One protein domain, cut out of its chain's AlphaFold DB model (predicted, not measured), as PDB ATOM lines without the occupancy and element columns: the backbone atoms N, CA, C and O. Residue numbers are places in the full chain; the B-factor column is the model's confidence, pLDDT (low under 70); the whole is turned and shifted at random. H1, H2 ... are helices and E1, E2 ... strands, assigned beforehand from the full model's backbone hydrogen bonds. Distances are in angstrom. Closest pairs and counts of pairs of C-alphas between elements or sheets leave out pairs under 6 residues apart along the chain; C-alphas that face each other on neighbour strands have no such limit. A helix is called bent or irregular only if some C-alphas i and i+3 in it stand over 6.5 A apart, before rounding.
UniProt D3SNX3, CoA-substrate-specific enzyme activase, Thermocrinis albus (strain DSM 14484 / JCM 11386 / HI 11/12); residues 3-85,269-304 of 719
ATOM      1  N   VAL A   3     -47.976  14.971 -18.909       98.06
ATOM      2  CA  VAL A   3     -46.860  14.350 -19.629       98.06
ATOM      3  C   VAL A   3     -45.666  14.196 -18.694       98.06
ATOM      4  O   VAL A   3     -45.202  15.169 -18.102       98.06
ATOM      5  N   GLY A   4     -45.131  12.984 -18.593       97.81
ATOM      6  CA  GLY A   4     -43.831  12.724 -17.984       97.81
ATOM      7  C   GLY A   4     -42.785  12.468 -19.059       97.81
ATOM      8  O   GLY A   4     -42.945  11.541 -19.846       97.81
ATOM      9  N   ILE A   5     -41.709  13.251 -19.087       97.94
ATOM     10  CA  ILE A   5     -40.616  13.137 -20.060       97.94
ATOM     11  C   ILE A   5     -39.324  12.744 -19.336       97.94
ATOM     12  O   ILE A   5     -38.895  13.424 -18.409       97.94
ATOM     13  N   ASP A   6     -38.697  11.650 -19.764       95.62
ATOM     14  CA  ASP A   6     -37.365  11.218 -19.323       95.62
ATOM     15  C   ASP A   6     -36.347  11.528 -20.425       95.62
ATOM     16  O   ASP A   6     -36.408  10.977 -21.526       95.62
ATOM     17  N   VAL A   7     -35.417  12.436 -20.136       93.06
ATOM     18  CA  VAL A   7     -34.351  12.842 -21.051       93.06
ATOM     19  C   VAL A   7     -33.047  12.181 -20.606       93.06
ATOM     20  O   VAL A   7     -32.260  12.736 -19.828       93.06
ATOM     21  N   GLY A   8     -32.829  10.960 -21.092       86.88
ATOM     22  CA  GLY A   8     -31.663  10.138 -20.787       86.88
ATOM     23  C   GLY A   8     -30.386  10.559 -21.528       86.88
ATOM     24  O   GLY A   8     -30.333  11.567 -22.225       86.88
ATOM     25  N   SER A   9     -29.322   9.766 -21.367       77.12
ATOM     26  CA  SER A   9     -28.012   9.987 -22.014       77.12
ATOM     27  C   SER A   9     -27.929   9.507 -23.470       77.12
ATOM     28  O   SER A   9     -27.009   9.881 -24.203       77.12
ATOM     29  N   THR A  10     -28.844   8.621 -23.865       78.12
ATOM     30  CA  THR A  10     -28.906   8.009 -25.204       78.12
ATOM     31  C   THR A  10     -30.299   8.089 -25.829       78.12
ATOM     32  O   THR A  10     -30.424   8.101 -27.057       78.12
ATOM     33  N   THR A  11     -31.346   8.173 -25.007       87.75
ATOM     34  CA  THR A  11     -32.751   8.147 -25.428       87.75
ATOM     35  C   THR A  11     -33.575   9.198 -24.709       87.75
ATOM     36  O   THR A  11     -33.341   9.451 -23.529       87.75
ATOM     37  N   CYS A  12     -34.585   9.725 -25.392       93.19
ATOM     38  CA  CYS A  12     -35.674  10.467 -24.775       93.19
ATOM     39  C   CYS A  12     -36.918   9.578 -24.738       93.19
ATOM     40  O   CYS A  12     -37.177   8.813 -25.674       93.19
ATOM     41  N   LYS A  13     -37.698   9.693 -23.667       95.31
ATOM     42  CA  LYS A  13     -38.945   8.951 -23.490       95.31
ATOM     43  C   LYS A  13     -40.042   9.875 -22.998       95.31
ATOM     44  O   LYS A  13     -39.755  10.797 -22.239       95.31
ATOM     45  N   TYR A  14     -41.284   9.600 -23.372       97.62
ATOM     46  CA  TYR A  14     -42.432  10.225 -22.723       97.62
ATOM     47  C   TYR A  14     -43.534   9.219 -22.415       97.62
ATOM     48  O   TYR A  14     -43.651   8.190 -23.079       97.62
ATOM     49  N   VAL A  15     -44.355   9.567 -21.426       98.12
ATOM     50  CA  VAL A  15     -45.671   8.980 -21.169       98.12
ATOM     51  C   VAL A  15     -46.673  10.124 -21.050       98.12
ATOM     52  O   VAL A  15     -46.466  11.038 -20.252       98.12
ATOM     53  N   LEU A  16     -47.732  10.074 -21.854       97.94
ATOM     54  CA  LEU A  16     -48.890  10.963 -21.792       97.94
ATOM     55  C   LEU A  16     -50.039  10.217 -21.110       97.94
ATOM     56  O   LEU A  16     -50.363   9.095 -21.511       97.94
ATOM     57  N   VAL A  17     -50.684  10.861 -20.141       97.12
ATOM     58  CA  VAL A  17     -51.899  10.348 -19.500       97.12
ATOM     59  C   VAL A  17     -53.053  11.350 -19.524       97.12
ATOM     60  O   VAL A  17     -52.847  12.571 -19.588       97.12
ATOM     61  N   ASP A  18     -54.270  10.814 -19.443       93.56
ATOM     62  CA  ASP A  18     -55.473  11.587 -19.132       93.56
ATOM     63  C   ASP A  18     -55.532  11.977 -17.641       93.56
ATOM     64  O   ASP A  18     -54.656  11.633 -16.845       93.56
ATOM     65  N   ASP A  19     -56.575  12.708 -17.249       85.50
ATOM     66  CA  ASP A  19     -56.735  13.177 -15.867       85.50
ATOM     67  C   ASP A  19     -57.072  12.036 -14.878       85.50
ATOM     68  O   ASP A  19     -56.939  12.210 -13.669       85.50
ATOM     69  N   ASN A  20     -57.445  10.851 -15.382       88.25
ATOM     70  CA  ASN A  20     -57.667   9.638 -14.589       88.25
ATOM     71  C   ASN A  20     -56.395   8.778 -14.456       88.25
ATOM     72  O   ASN A  20     -56.410   7.763 -13.760       88.25
ATOM     73  N   GLY A  21     -55.296   9.160 -15.116       87.75
ATOM     74  CA  GLY A  21     -54.037   8.417 -15.120       87.75
ATOM     75  C   GLY A  21     -53.951   7.302 -16.167       87.75
ATOM     76  O   GLY A  21     -52.988   6.533 -16.145       87.75
ATOM     77  N   ASN A  22     -54.902   7.200 -17.100       93.00
ATOM     78  CA  ASN A  22     -54.824   6.231 -18.192       93.00
ATOM     79  C   ASN A  22     -53.785   6.678 -19.221       93.00
ATOM     80  O   ASN A  22     -53.798   7.827 -19.668       93.00
ATOM     81  N   ILE A  23     -52.907   5.763 -19.636       95.44
ATOM     82  CA  ILE A  23     -51.893   6.041 -20.658       95.44
ATOM     83  C   ILE A  23     -52.573   6.228 -22.013       95.44
ATOM     84  O   ILE A  23     -53.139   5.287 -22.563       95.44
ATOM     85  N   LEU A  24     -52.465   7.439 -22.556       96.25
ATOM     86  CA  LEU A  24     -52.940   7.787 -23.895       96.25
ATOM     87  C   LEU A  24     -51.873   7.502 -24.953       96.25
ATOM     88  O   LEU A  24     -52.194   7.068 -26.055       96.25
ATOM     89  N   ASP A  25     -50.602   7.752 -24.622       97.19
ATOM     90  CA  ASP A  25     -49.480   7.529 -25.532       97.19
ATOM     91  C   ASP A  25     -48.144   7.407 -24.796       97.19
ATOM     92  O   ASP A  25     -47.977   7.908 -23.680       97.19
ATOM     93  N   LYS A  26     -47.161   6.777 -25.442       96.62
ATOM     94  CA  LYS A  26     -45.781   6.698 -24.952       96.62
ATOM     95  C   LYS A  26     -44.798   6.518 -26.106       96.62
ATOM     96  O   LYS A  26     -45.082   5.792 -27.054       96.62
ATOM     97  N   ALA A  27     -43.606   7.098 -25.991       96.50
ATOM     98  CA  ALA A  27     -42.536   6.906 -26.973       96.50
ATOM     99  C   ALA A  27     -41.183   6.668 -26.305       96.50
ATOM    100  O   ALA A  27     -40.904   7.207 -25.237       96.50
ATOM    101  N   TYR A  28     -40.345   5.859 -26.952       93.38
ATOM    102  CA  TYR A  28     -38.953   5.594 -26.587       93.38
ATOM    103  C   TYR A  28     -38.104   5.757 -27.850       93.38
ATOM    104  O   TYR A  28     -38.173   4.921 -28.748       93.38
ATOM    105  N   GLU A  29     -37.333   6.842 -27.945       92.62
ATOM    106  CA  GLU A  29     -36.573   7.162 -29.158       92.62
ATOM    107  C   GLU A  29     -35.143   7.611 -28.838       92.62
ATOM    108  O   GLU A  29     -34.883   8.305 -27.851       92.62
ATOM    109  N   ARG A  30     -34.187   7.235 -29.696       87.00
ATOM    110  CA  ARG A  30     -32.807   7.733 -29.610       87.00
ATOM    111  C   ARG A  30     -32.765   9.197 -30.048       87.00
ATOM    112  O   ARG A  30     -33.275   9.543 -31.110       87.00
ATOM    113  N   HIS A  31     -32.121  10.048 -29.251       86.00
ATOM    114  CA  HIS A  31     -31.965  11.467 -29.591       86.00
ATOM    115  C   HIS A  31     -30.744  11.732 -30.486       86.00
ATOM    116  O   HIS A  31     -30.627  12.819 -31.030       86.00
ATOM    117  N   ASN A  32     -29.821  10.769 -30.639       82.50
ATOM    118  CA  ASN A  32     -28.638  10.870 -31.511       82.50
ATOM    119  C   ASN A  32     -27.893  12.208 -31.363       82.50
ATOM    120  O   ASN A  32     -27.655  12.888 -32.349       82.50
ATOM    121  N   THR A  33     -27.577  12.598 -30.125       80.19
ATOM    122  CA  THR A  33     -26.932  13.884 -29.762       80.19
ATOM    123  C   THR A  33     -27.792  15.148 -29.902       80.19
ATOM    124  O   THR A  33     -27.326  16.210 -29.514       80.19
ATOM    125  N   HIS A  34     -29.034  15.044 -30.372       85.81
ATOM    126  CA  HIS A  34     -29.967  16.158 -30.583       85.81
ATOM    127  C   HIS A  34     -31.064  16.159 -29.508       85.81
ATOM    128  O   HIS A  34     -32.241  15.890 -29.757       85.81
ATOM    129  N   THR A  35     -30.650  16.337 -28.254       88.44
ATOM    130  CA  THR A  35     -31.520  16.156 -27.084       88.44
ATOM    131  C   THR A  35     -32.663  17.173 -27.038       88.44
ATOM    132  O   THR A  35     -33.809  16.792 -26.800       88.44
ATOM    133  N   ALA A  36     -32.371  18.455 -27.272       91.19
ATOM    134  CA  ALA A  36     -33.374  19.521 -27.220       91.19
ATOM    135  C   ALA A  36     -34.356  19.423 -28.393       91.19
ATOM    136  O   ALA A  36     -35.558  19.587 -28.214       91.19
ATOM    137  N   GLU A  37     -33.843  19.076 -29.569       92.88
ATOM    138  CA  GLU A  37     -34.586  18.850 -30.802       92.88
ATOM    139  C   GLU A  37     -35.549  17.676 -30.655       92.88
ATOM    140  O   GLU A  37     -36.713  17.786 -31.023       92.88
ATOM    141  N   LYS A  38     -35.100  16.565 -30.056       95.06
ATOM    142  CA  LYS A  38     -35.960  15.400 -29.826       95.06
ATOM    143  C   LYS A  38     -37.077  15.702 -28.822       95.06
ATOM    144  O   LYS A  38     -38.202  15.253 -29.012       95.06
ATOM    145  N   VAL A  39     -36.797  16.481 -27.772       96.06
ATOM    146  CA  VAL A  39     -37.852  16.936 -26.849       96.06
ATOM    147  C   VAL A  39     -38.832  17.874 -27.558       96.06
ATOM    148  O   VAL A  39     -40.038  17.739 -27.369       96.06
ATOM    149  N   LEU A  40     -38.334  18.790 -28.392       96.69
ATOM    150  CA  LEU A  40     -39.170  19.681 -29.194       96.69
ATOM    151  C   LEU A  40     -40.089  18.887 -30.132       96.69
ATOM    152  O   LEU A  40     -41.283  19.159 -30.183       96.69
ATOM    153  N   GLU A  41     -39.555  17.871 -30.811       97.19
ATOM    154  CA  GLU A  41     -40.324  16.966 -31.670       97.19
ATOM    155  C   GLU A  41     -41.435  16.246 -30.895       97.19
ATOM    156  O   GLU A  41     -42.571  16.190 -31.363       97.19
ATOM    157  N   PHE A  42     -41.138  15.726 -29.698       97.50
ATOM    158  CA  PHE A  42     -42.151  15.103 -28.843       97.50
ATOM    159  C   PHE A  42     -43.260  16.079 -28.469       97.50
ATOM    160  O   PHE A  42     -44.431  15.734 -28.582       97.50
ATOM    161  N   LEU A  43     -42.912  17.294 -28.048       97.75
ATOM    162  CA  LEU A  43     -43.909  18.285 -27.650       97.75
ATOM    163  C   LEU A  43     -44.787  18.714 -28.828       97.75
ATOM    164  O   LEU A  43     -46.002  18.715 -28.674       97.75
ATOM    165  N   ILE A  44     -44.209  18.966 -30.008       97.31
ATOM    166  CA  ILE A  44     -44.973  19.275 -31.231       97.31
ATOM    167  C   ILE A  44     -45.925  18.122 -31.568       97.31
ATOM    168  O   ILE A  44     -47.114  18.340 -31.783       97.31
ATOM    169  N   ARG A  45     -45.435  16.877 -31.534       96.94
ATOM    170  CA  ARG A  45     -46.257  15.684 -31.784       96.94
ATOM    171  C   ARG A  45     -47.445  15.596 -30.817       96.94
ATOM    172  O   ARG A  45     -48.538  15.208 -31.224       96.94
ATOM    173  N   LEU A  46     -47.239  15.941 -29.545       97.19
ATOM    174  CA  LEU A  46     -48.284  15.934 -28.519       97.19
ATOM    175  C   LEU A  46     -49.279  17.099 -28.678       97.19
ATOM    176  O   LEU A  46     -50.478  16.895 -28.483       97.19
ATOM    177  N   GLU A  47     -48.810  18.289 -29.065       96.62
ATOM    178  CA  GLU A  47     -49.652  19.447 -29.410       96.62
ATOM    179  C   GLU A  47     -50.564  19.130 -30.606       96.62
ATOM    180  O   GLU A  47     -51.771  19.354 -30.543       96.62
ATOM    181  N   GLU A  48     -50.011  18.542 -31.669       96.44
ATOM    182  CA  GLU A  48     -50.742  18.241 -32.905       96.44
ATOM    183  C   GLU A  48     -51.732  17.081 -32.745       96.44
ATOM    184  O   GLU A  48     -52.875  17.175 -33.191       96.44
ATOM    185  N   LYS A  49     -51.307  15.976 -32.115       96.88
ATOM    186  CA  LYS A  49     -52.097  14.735 -32.062       96.88
ATOM    187  C   LYS A  49     -53.091  14.686 -30.904       96.88
ATOM    188  O   LYS A  49     -54.158  14.097 -31.055       96.88
ATOM    189  N   TYR A  50     -52.736  15.255 -29.751       95.75
ATOM    190  CA  TYR A  50     -53.542  15.161 -28.527       95.75
ATOM    191  C   TYR A  50     -54.010  16.522 -28.008       95.75
ATOM    192  O   TYR A  50     -54.663  16.571 -26.971       95.75
ATOM    193  N   HIS A  51     -53.715  17.614 -28.720       94.81
ATOM    194  CA  HIS A  51     -54.087  18.975 -28.324       94.81
ATOM    195  C   HIS A  51     -53.521  19.383 -26.956       94.81
ATOM    196  O   HIS A  51     -54.191  20.064 -26.174       94.81
ATOM    197  N   LEU A  52     -52.276  18.975 -26.669       95.44
ATOM    198  CA  LEU A  52     -51.538  19.435 -25.492       95.44
ATOM    199  C   LEU A  52     -51.496  20.973 -25.483       95.44
ATOM    200  O   LEU A  52     -50.944  21.590 -26.386       95.44
ATOM    201  N   SER A  53     -52.111  21.594 -24.481       94.69
ATOM    202  CA  SER A  53     -52.441  23.019 -24.488       94.69
ATOM    203  C   SER A  53     -51.607  23.812 -23.472       94.69
ATOM    204  O   SER A  53     -51.663  23.517 -22.267       94.69
ATOM    205  N   PRO A  54     -50.871  24.855 -23.906       94.88
ATOM    206  CA  PRO A  54     -50.187  25.781 -23.005       94.88
ATOM    207  C   PRO A  54     -51.142  26.426 -21.989       94.88
ATOM    208  O   PRO A  54     -52.300  26.704 -22.291       94.88
ATOM    209  N   GLY A  55     -50.667  26.661 -20.767       92.94
ATOM    210  CA  GLY A  55     -51.437  27.260 -19.674       92.94
ATOM    211  C   GLY A  55     -52.448  26.325 -18.999       92.94
ATOM    212  O   GLY A  55     -52.985  26.687 -17.955       92.94
ATOM    213  N   LYS A  56     -52.687  25.128 -19.555       93.06
ATOM    214  CA  LYS A  56     -53.639  24.139 -19.029       93.06
ATOM    215  C   LYS A  56     -52.954  22.835 -18.633       93.06
ATOM    216  O   LYS A  56     -53.083  22.393 -17.494       93.06
ATOM    217  N   ASP A  57     -52.258  22.208 -19.575       96.25
ATOM    218  CA  ASP A  57     -51.674  20.887 -19.360       96.25
ATOM    219  C   ASP A  57     -50.334  20.960 -18.628       96.25
ATOM    220  O   ASP A  57     -49.716  22.021 -18.491       96.25
ATOM    221  N   ARG A  58     -49.891  19.814 -18.110       96.75
ATOM    222  CA  ARG A  58     -48.752  19.748 -17.193       96.75
ATOM    223  C   ARG A  58     -47.666  18.839 -17.733       96.75
ATOM    224  O   ARG A  58     -47.943  17.716 -18.146       96.75
ATOM    225  N   VAL A  59     -46.424  19.310 -17.693       97.50
ATOM    226  CA  VAL A  59     -45.257  18.567 -18.169       97.50
ATOM    227  C   VAL A  59     -44.210  18.496 -17.068       97.50
ATOM    228  O   VAL A  59     -43.737  19.507 -16.539       97.50
ATOM    229  N   TYR A  60     -43.839  17.268 -16.732       97.75
ATOM    230  CA  TYR A  60     -42.800  16.954 -15.770       97.75
ATOM    231  C   TYR A  60     -41.640  16.289 -16.480       97.75
ATOM    232  O   TYR A  60     -41.814  15.420 -17.330       97.75
ATOM    233  N   PHE A  61     -40.441  16.696 -16.104       97.56
ATOM    234  CA  PHE A  61     -39.208  16.241 -16.702       97.56
ATOM    235  C   PHE A  61     -38.342  15.534 -15.680       97.56
ATOM    236  O   PHE A  61     -38.238  15.948 -14.529       97.56
ATOM    237  N   THR A  62     -37.642  14.514 -16.140       94.88
ATOM    238  CA  THR A  62     -36.582  13.864 -15.395       94.88
ATOM    239  C   THR A  62     -35.471  13.417 -16.333       94.88
ATOM    240  O   THR A  62     -35.494  13.702 -17.533       94.88
ATOM    241  N   GLY A  63     -34.474  12.750 -15.777       89.38
ATOM    242  CA  GLY A  63     -33.306  12.324 -16.510       89.38
ATOM    243  C   GLY A  63     -32.284  13.442 -16.648       89.38
ATOM    244  O   GLY A  63     -32.520  14.642 -16.485       89.38
ATOM    245  N   SER A  64     -31.069  13.009 -16.911       79.75
ATOM    246  CA  SER A  64     -29.895  13.861 -16.827       79.75
ATOM    247  C   SER A  64     -29.813  14.984 -17.875       79.75
ATOM    248  O   SER A  64     -29.131  15.979 -17.645       79.75
ATOM    249  N   GLY A  65     -30.492  14.846 -19.019       85.31
ATOM    250  CA  GLY A  65     -30.550  15.866 -20.070       85.31
ATOM    251  C   GLY A  65     -31.675  16.887 -19.891       85.31
ATOM    252  O   GLY A  65     -31.738  17.858 -20.641       85.31
ATOM    253  N   ALA A  66     -32.553  16.705 -18.904       89.00
ATOM    254  CA  ALA A  66     -33.730  17.549 -18.726       89.00
ATOM    255  C   ALA A  66     -33.477  18.845 -17.945       89.00
ATOM    256  O   ALA A  66     -34.296  19.757 -18.037       89.00
ATOM    257  N   SER A  67     -32.378  18.935 -17.185       80.88
ATOM    258  CA  SER A  67     -32.158  19.960 -16.147       80.88
ATOM    259  C   SER A  67     -32.235  21.406 -16.640       80.88
ATOM    260  O   SER A  67     -32.536  22.297 -15.861       80.88
ATOM    261  N   PHE A  68     -31.957  21.652 -17.919       85.44
ATOM    262  CA  PHE A  68     -32.125  22.969 -18.532       85.44
ATOM    263  C   PHE A  68     -33.402  23.044 -19.380       85.44
ATOM    264  O   PHE A  68     -34.153  24.013 -19.284       85.44
ATOM    265  N   ILE A  69     -33.685  21.992 -20.159       91.06
ATOM    266  CA  ILE A  69     -34.789  21.936 -21.131       91.06
ATOM    267  C   ILE A  69     -36.146  22.200 -20.473       91.06
ATOM    268  O   ILE A  69     -36.964  22.923 -21.040       91.06
ATOM    269  N   HIS A  70     -36.374  21.675 -19.264       94.69
ATOM    270  CA  HIS A  70     -37.660  21.834 -18.583       94.69
ATOM    271  C   HIS A  70     -38.042  23.313 -18.379       94.69
ATOM    272  O   HIS A  70     -39.212  23.671 -18.514       94.69
ATOM    273  N   THR A  71     -37.062  24.190 -18.121       94.31
ATOM    274  CA  THR A  71     -37.302  25.625 -17.887       94.31
ATOM    275  C   THR A  71     -37.794  26.352 -19.135       94.31
ATOM    276  O   THR A  71     -38.564  27.305 -19.026       94.31
ATOM    277  N   LEU A  72     -37.402  25.882 -20.324       95.06
ATOM    278  CA  LEU A  72     -37.763  26.508 -21.595       95.06
ATOM    279  C   LEU A  72     -39.248  26.325 -21.916       95.06
ATOM    280  O   LEU A  72     -39.816  27.132 -22.637       95.06
ATOM    281  N   VAL A  73     -39.889  25.308 -21.345       96.12
ATOM    282  CA  VAL A  73     -41.292  24.962 -21.620       96.12
ATOM    283  C   VAL A  73     -42.202  25.119 -20.397       96.12
ATOM    284  O   VAL A  73     -43.350  24.683 -20.416       96.12
ATOM    285  N   GLY A  74     -41.689  25.712 -19.310       94.94
ATOM    286  CA  GLY A  74     -42.398  25.853 -18.030       94.94
ATOM    287  C   GLY A  74     -42.644  24.538 -17.281       94.94
ATOM    288  O   GLY A  74     -43.432  24.492 -16.337       94.94
ATOM    289  N   GLY A  75     -41.962  23.464 -17.684       95.12
ATOM    290  CA  GLY A  75     -42.072  22.155 -17.059       95.12
ATOM    291  C   GLY A  75     -41.372  22.085 -15.702       95.12
ATOM    292  O   GLY A  75     -40.449  22.849 -15.398       95.12
ATOM    293  N   ARG A  76     -41.790  21.122 -14.876       96.06
ATOM    294  CA  ARG A  76     -41.199  20.880 -13.551       96.06
ATOM    295  C   ARG A  76     -40.163  19.765 -13.620       96.06
ATOM    296  O   ARG A  76     -40.429  18.719 -14.197       96.06
ATOM    297  N   PHE A  77     -38.992  19.975 -13.026       96.06
ATOM    298  CA  PHE A  77     -37.951  18.952 -12.960       96.06
ATOM    299  C   PHE A  77     -38.084  18.100 -11.698       96.06
ATOM    300  O   PHE A  77     -38.210  18.629 -10.592       96.06
ATOM    301  N   LEU A  78     -38.006  16.785 -11.873       93.62
ATOM    302  CA  LEU A  78     -37.973  15.782 -10.821       93.62
ATOM    303  C   LEU A  78     -36.680  14.974 -10.945       93.62
ATOM    304  O   LEU A  78     -36.291  14.558 -12.036       93.62
ATOM    305  N   GLN A  79     -36.012  14.722  -9.821       90.19
ATOM    306  CA  GLN A  79     -34.845  13.840  -9.798       90.19
ATOM    307  C   GLN A  79     -35.256  12.421 -10.211       90.19
ATOM    308  O   GLN A  79     -36.215  11.875  -9.672       90.19
ATOM    309  N   GLU A  80     -34.510  11.807 -11.128       88.62
ATOM    310  CA  GLU A  80     -34.842  10.503 -11.738       88.62
ATOM    311  C   GLU A  80     -35.054   9.405 -10.705       88.62
ATOM    312  O   GLU A  80     -36.047   8.688 -10.730       88.62
ATOM    313  N   VAL A  81     -34.173   9.358  -9.711       86.00
ATOM    314  CA  VAL A  81     -34.269   8.441  -8.574       86.00
ATOM    315  C   VAL A  81     -35.595   8.583  -7.822       86.00
ATOM    316  O   VAL A  81     -36.173   7.583  -7.392       86.00
ATOM    317  N   VAL A  82     -36.068   9.818  -7.637       89.06
ATOM    318  CA  VAL A  82     -37.335  10.092  -6.950       89.06
ATOM    319  C   VAL A  82     -38.489   9.644  -7.836       89.06
ATOM    320  O   VAL A  82     -39.347   8.914  -7.357       89.06
ATOM    321  N   ALA A  83     -38.456   9.992  -9.126       92.44
ATOM    322  CA  ALA A  83     -39.463   9.582 -10.099       92.44
ATOM    323  C   ALA A  83     -39.623   8.051 -10.135       92.44
ATOM    324  O   ALA A  83     -40.707   7.530  -9.875       92.44
ATOM    325  N   VAL A  84     -38.528   7.320 -10.358       92.00
ATOM    326  CA  VAL A  84     -38.529   5.849 -10.395       92.00
ATOM    327  C   VAL A  84     -39.037   5.272  -9.076       92.00
ATOM    328  O   VAL A  84     -39.892   4.390  -9.086       92.00
ATOM    329  N   SER A  85     -38.582   5.798  -7.935       90.06
ATOM    330  CA  SER A  85     -39.043   5.328  -6.624       90.06
ATOM    331  C   SER A  85     -40.549   5.529  -6.423       90.06
ATOM    332  O   SER A  85     -41.203   4.636  -5.893       90.06
ATOM    333  N   GLY A 269     -43.089   7.898 -13.090       95.25
ATOM    334  CA  GLY A 269     -42.805   8.593 -11.844       95.25
ATOM    335  C   GLY A 269     -43.144  10.076 -11.905       95.25
ATOM    336  O   GLY A 269     -43.843  10.587 -11.037       95.25
ATOM    337  N   CYS A 270     -42.709  10.749 -12.974       96.81
ATOM    338  CA  CYS A 270     -43.067  12.139 -13.253       96.81
ATOM    339  C   CYS A 270     -44.584  12.346 -13.317       96.81
ATOM    340  O   CYS A 270     -45.098  13.263 -12.681       96.81
ATOM    341  N   VAL A 271     -45.296  11.486 -14.051       96.75
ATOM    342  CA  VAL A 271     -46.760  11.537 -14.155       96.75
ATOM    343  C   VAL A 271     -47.417  11.352 -12.786       96.75
ATOM    344  O   VAL A 271     -48.238  12.166 -12.376       96.75
ATOM    345  N   LEU A 272     -47.029  10.310 -12.054       95.19
ATOM    346  CA  LEU A 272     -47.624   9.950 -10.769       95.19
ATOM    347  C   LEU A 272     -47.369  11.000  -9.687       95.19
ATOM    348  O   LEU A 272     -48.226  11.179  -8.827       95.19
ATOM    349  N   THR A 273     -46.223  11.684  -9.721       95.38
ATOM    350  CA  THR A 273     -45.951  12.846  -8.863       95.38
ATOM    351  C   THR A 273     -46.789  14.048  -9.289       95.38
ATOM    352  O   THR A 273     -47.359  14.733  -8.443       95.38
ATOM    353  N   ALA A 274     -46.920  14.299 -10.592       94.69
ATOM    354  CA  ALA A 274     -47.747  15.389 -11.090       94.69
ATOM    355  C   ALA A 274     -49.227  15.219 -10.716       94.69
ATOM    356  O   ALA A 274     -49.893  16.214 -10.481       94.69
ATOM    357  N   MET A 275     -49.749  13.998 -10.608       92.88
ATOM    358  CA  MET A 275     -51.132  13.768 -10.161       92.88
ATOM    359  C   MET A 275     -51.383  14.167  -8.694       92.88
ATOM    360  O   MET A 275     -52.528  14.408  -8.330       92.88
ATOM    361  N   GLU A 276     -50.342  14.247  -7.860       91.50
ATOM    362  CA  GLU A 276     -50.462  14.546  -6.421       91.50
ATOM    363  C   GLU A 276     -50.016  15.956  -6.040       91.50
ATOM    364  O   GLU A 276     -50.474  16.507  -5.043       91.50
ATOM    365  N   GLU A 277     -49.109  16.546  -6.814       90.62
ATOM    366  CA  GLU A 277     -48.562  17.873  -6.547       90.62
ATOM    367  C   GLU A 277     -49.012  18.879  -7.604       90.62
ATOM    368  O   GLU A 277     -49.338  18.497  -8.721       90.62
ATOM    369  N   GLU A 278     -48.955  20.180  -7.312       87.94
ATOM    370  CA  GLU A 278     -49.175  21.248  -8.298       87.94
ATOM    371  C   GLU A 278     -47.885  21.638  -9.054       87.94
ATOM    372  O   GLU A 278     -46.772  21.234  -8.712       87.94
ATOM    373  N   GLY A 279     -48.018  22.418 -10.130       92.12
ATOM    374  CA  GLY A 279     -46.889  22.970 -10.896       92.12
ATOM    375  C   GLY A 279     -46.582  22.247 -12.210       92.12
ATOM    376  O   GLY A 279     -47.295  21.326 -12.611       92.12
ATOM    377  N   GLY A 280     -45.525  22.691 -12.900       93.62
ATOM    378  CA  GLY A 280     -45.136  22.175 -14.220       93.62
ATOM    379  C   GLY A 280     -46.124  22.527 -15.332       93.62
ATOM    380  O   GLY A 280     -46.308  21.729 -16.245       93.62
ATOM    381  N   VAL A 281     -46.806  23.673 -15.230       97.00
ATOM    382  CA  VAL A 281     -47.785  24.119 -16.231       97.00
ATOM    383  C   VAL A 281     -47.062  24.430 -17.535       97.00
ATOM    384  O   VAL A 281     -46.239  25.345 -17.590       97.00
ATOM    385  N   TYR A 282     -47.394  23.681 -18.579       97.31
ATOM    386  CA  TYR A 282     -46.787  23.791 -19.895       97.31
ATOM    387  C   TYR A 282     -46.972  25.193 -20.485       97.31
ATOM    388  O   TYR A 282     -48.073  25.732 -20.455       97.31
ATOM    389  N   GLN A 283     -45.910  25.792 -21.023       97.06
ATOM    390  CA  GLN A 283     -45.920  27.159 -21.570       97.06
ATOM    391  C   GLN A 283     -45.726  27.203 -23.095       97.06
ATOM    392  O   GLN A 283     -45.538  28.282 -23.650       97.06
ATOM    393  N   GLY A 284     -45.768  26.053 -23.776       96.12
ATOM    394  CA  GLY A 284     -45.555  25.958 -25.224       96.12
ATOM    395  C   GLY A 284     -44.097  25.721 -25.632       96.12
ATOM    396  O   GLY A 284     -43.180  25.695 -24.804       96.12
ATOM    397  N   THR A 285     -43.885  25.540 -26.939       96.56
ATOM    398  CA  THR A 285     -42.588  25.158 -27.522       96.56
ATOM    399  C   THR A 285     -41.696  26.327 -27.960       96.56
ATOM    400  O   THR A 285     -40.528  26.099 -28.274       96.56
ATOM    401  N   GLU A 286     -42.178  27.574 -27.973       95.62
ATOM    402  CA  GLU A 286     -41.495  28.709 -28.627       95.62
ATOM    403  C   GLU A 286     -40.062  28.960 -28.126       95.62
ATOM    404  O   GLU A 286     -39.126  29.063 -28.918       95.62
ATOM    405  N   LYS A 287     -39.850  29.004 -26.805       94.62
ATOM    406  CA  LYS A 287     -38.510  29.213 -26.225       94.62
ATOM    407  C   LYS A 287     -37.572  28.035 -26.481       94.62
ATOM    408  O   LYS A 287     -36.371  28.235 -26.659       94.62
ATOM    409  N   LEU A 288     -38.103  26.811 -26.492       94.44
ATOM    410  CA  LEU A 288     -37.323  25.618 -26.817       94.44
ATOM    411  C   LEU A 288     -36.926  25.612 -28.298       94.44
ATOM    412  O   LEU A 288     -35.784  25.288 -28.615       94.44
ATOM    413  N   ARG A 289     -37.829  26.036 -29.186       94.62
ATOM    414  CA  ARG A 289     -37.552  26.232 -30.613       94.62
ATOM    415  C   ARG A 289     -36.434  27.250 -30.827       94.62
ATOM    416  O   ARG A 289     -35.446  26.924 -31.474       94.62
ATOM    417  N   TRP A 290     -36.516  28.415 -30.182       93.38
ATOM    418  CA  TRP A 290     -35.434  29.405 -30.219       93.38
ATOM    419  C   TRP A 290     -34.098  28.842 -29.707       93.38
ATOM    420  O   TRP A 290     -33.044  29.107 -30.286       93.38
ATOM    421  N   TRP A 291     -34.118  28.050 -28.629       89.69
ATOM    422  CA  TRP A 291     -32.902  27.432 -28.099       89.69
ATOM    423  C   TRP A 291     -32.245  26.489 -29.111       89.69
ATOM    424  O   TRP A 291     -31.027  26.538 -29.284       89.69
ATOM    425  N   VAL A 292     -33.053  25.660 -29.775       88.38
ATOM    426  CA  VAL A 292     -32.620  24.732 -30.829       88.38
ATOM    427  C   VAL A 292     -32.051  25.479 -32.039       88.38
ATOM    428  O   VAL A 292     -31.023  25.074 -32.574       88.38
ATOM    429  N   GLU A 293     -32.698  26.563 -32.464       85.94
ATOM    430  CA  GLU A 293     -32.339  27.277 -33.693       85.94
ATOM    431  C   GLU A 293     -31.144  28.228 -33.508       85.94
ATOM    432  O   GLU A 293     -30.273  28.284 -34.374       85.94
ATOM    433  N   GLU A 294     -31.063  28.935 -32.376       83.56
ATOM    434  CA  GLU A 294     -30.094  30.025 -32.165       83.56
ATOM    435  C   GLU A 294     -29.357  29.937 -30.816       83.56
ATOM    436  O   GLU A 294     -28.140  30.137 -30.739       83.56
ATOM    437  N   GLY A 295     -30.066  29.612 -29.727       82.56
ATOM    438  CA  GLY A 295     -29.526  29.701 -28.362       82.56
ATOM    439  C   GLY A 295     -28.292  28.824 -28.108       82.56
ATOM    440  O   GLY A 295     -27.318  29.279 -27.498       82.56
ATOM    441  N   GLN A 296     -28.284  27.593 -28.631       80.00
ATOM    442  CA  GLN A 296     -27.138  26.686 -28.515       80.00
ATOM    443  C   GLN A 296     -25.866  27.255 -29.160       80.00
ATOM    444  O   GLN A 296     -24.777  27.129 -28.598       80.00
ATOM    445  N   TYR A 297     -25.978  27.889 -30.331       76.62
ATOM    446  CA  TYR A 297     -24.827  28.435 -31.053       76.62
ATOM    447  C   TYR A 297     -24.171  29.580 -30.272       76.62
ATOM    448  O   TYR A 297     -22.953  29.590 -30.073       76.62
ATOM    449  N   GLN A 298     -24.988  30.490 -29.738       79.69
ATOM    450  CA  GLN A 298     -24.521  31.611 -28.920       79.69
ATOM    451  C   GLN A 298     -23.794  31.146 -27.651       79.69
ATOM    452  O   GLN A 298     -22.773  31.724 -27.271       79.69
ATOM    453  N   GLN A 299     -24.281  30.085 -26.998       78.19
ATOM    454  CA  GLN A 299     -23.627  29.537 -25.807       78.19
ATOM    455  C   GLN A 299     -22.282  28.878 -26.140       78.19
ATOM    456  O   GLN A 299     -21.293  29.086 -25.433       78.19
ATOM    457  N   LYS A 300     -22.210  28.131 -27.246       78.25
ATOM    458  CA  LYS A 300     -20.972  27.477 -27.695       78.25
ATOM    459  C   LYS A 300     -19.879  28.470 -28.059       78.25
ATOM    460  O   LYS A 300     -18.723  28.217 -27.744       78.25
ATOM    461  N   LEU A 301     -20.222  29.608 -28.665       71.19
ATOM    462  CA  LEU A 301     -19.250  30.669 -28.947       71.19
ATOM    463  C   LEU A 301     -18.626  31.258 -27.673       71.19
ATOM    464  O   LEU A 301     -17.484  31.711 -27.714       71.19
ATOM    465  N   LYS A 302     -19.348  31.244 -26.544       77.12
ATOM    466  CA  LYS A 302     -18.848  31.732 -25.249       77.12
ATOM    467  C   LYS A 302     -17.984  30.704 -24.516       77.12
ATOM    468  O   LYS A 302     -17.002  31.086 -23.889       77.12
ATOM    469  N   GLU A 303     -18.356  29.422 -24.556       74.75
ATOM    470  CA  GLU A 303     -17.663  28.352 -23.812       74.75
ATOM    471  C   GLU A 303     -16.568  27.625 -24.615       74.75
ATOM    472  O   GLU A 303     -15.673  27.008 -24.034       74.75
ATOM    473  N   GLY A 304     -16.658  27.643 -25.943       69.00
ATOM    474  CA  GLY A 304     -15.840  26.845 -26.851       69.00
ATOM    475  C   GLY A 304     -14.473  27.435 -27.177       69.00
ATOM    476  O   GLY A 304     -14.240  28.638 -27.087       69.00
TER     477      GLY A 304
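What this domain is: This is residues 3 to 85 and 269 to 304 of the 719 residues of the protein "CoA-substrate-specific enzyme activase" of Thermocrinis albus (strain DSM 14484 / JCM 11386 / HI 11/12) (UniProt D3SNX3). A four-stranded sheet is sandwiched between helices, with the long H1 and the short H2 over one face and the short H3 and H4 over the other. Beyond H1 comes the bent helix H5: its first arm, H5a, packs on H1, and its second arm, H5b, reaches away from the body and makes one end of the long axis. The printed part has 119 residues, with five named helices and four named strands in the order E1 E2 E3 H1 E4 H2 H3 H4 H5; the class is mixed, helices and strands. The sheet runs E3 E2 E1 E4 and is mixed. The whole is compact, with a radius of gyration of the C-alphas of 13.8 A, yet elongated, spanning 46 by 29 by 25 A.

How they stand to each other: E1, residues 3 to 7, E2, residues 11 to 17, and E3, residues 23 to 30, form a meander, each strand the antiparallel neighbour of the one before; N 4 and O 15 are 2.9 A apart, N 14 and O 27 3.1 A. H1, residues 35 to 50, is on the sheet at a height of 9.3 A and runs along the strands, at 22 degrees to E2 on the local plane. E4, residues 58 to 62, is the parallel neighbour of E1, with N 5 and O 60 2.8 A apart. E3, H1 and E4 make a split strand-helix-strand unit, two strands running the same way with E2 and E1 between them; its crossover is right-handed. H2, residues 66 to 72, lies over E4 on the same face as H1. On the opposite face, H3, residues 80 to 85, stands up from the sheet, and H4, residues 269 to 274, has a height of 7.4 A. H3 and H4 touch, about perpendicular at 87 degrees; their closest C-alphas, Ala 83 and Gly 269, are 3.9 A apart. H5, residues 286 to 303, was assigned as one helix by its hydrogen bonds but is bent: C-alphas 293 and 296 are 7.4 A apart, and its arms H5a, 286 to 293, and H5b, 296 to 303, stand at 63 degrees. H5a touches residues 36 to 40 of H1, closest at the C-alphas of Glu 37 and Val 292, 6.2 A; H5b touches no helix. Every O i to N i+4 pair is within hydrogen-bond range in H1, H3, H4 and H5a; H5b has 3 of 4, and H2 1 of 3, beside 3 of 4 O i to N i+3 pairs.

Where its parts are: E1 begins at C-alpha 3, (-46.860, 14.350, -19.629). E2 is 20.2 A long, E3 21.1 A and H1 22.1 A. H5b ends at C-alpha 303, (-17.663, 28.352, -23.812).

The domain as a whole: The C-alphas farthest apart, Asn 20 and Gly 304, are 46.9 A apart. Residues 86 to 268 are not printed; C-alphas 85 and 269 are 7.2 A apart across the cut. The link from H4 to H5 is long, with 11 residues. Mean pLDDT of the printed part is 91.5; residue 304 is under 70.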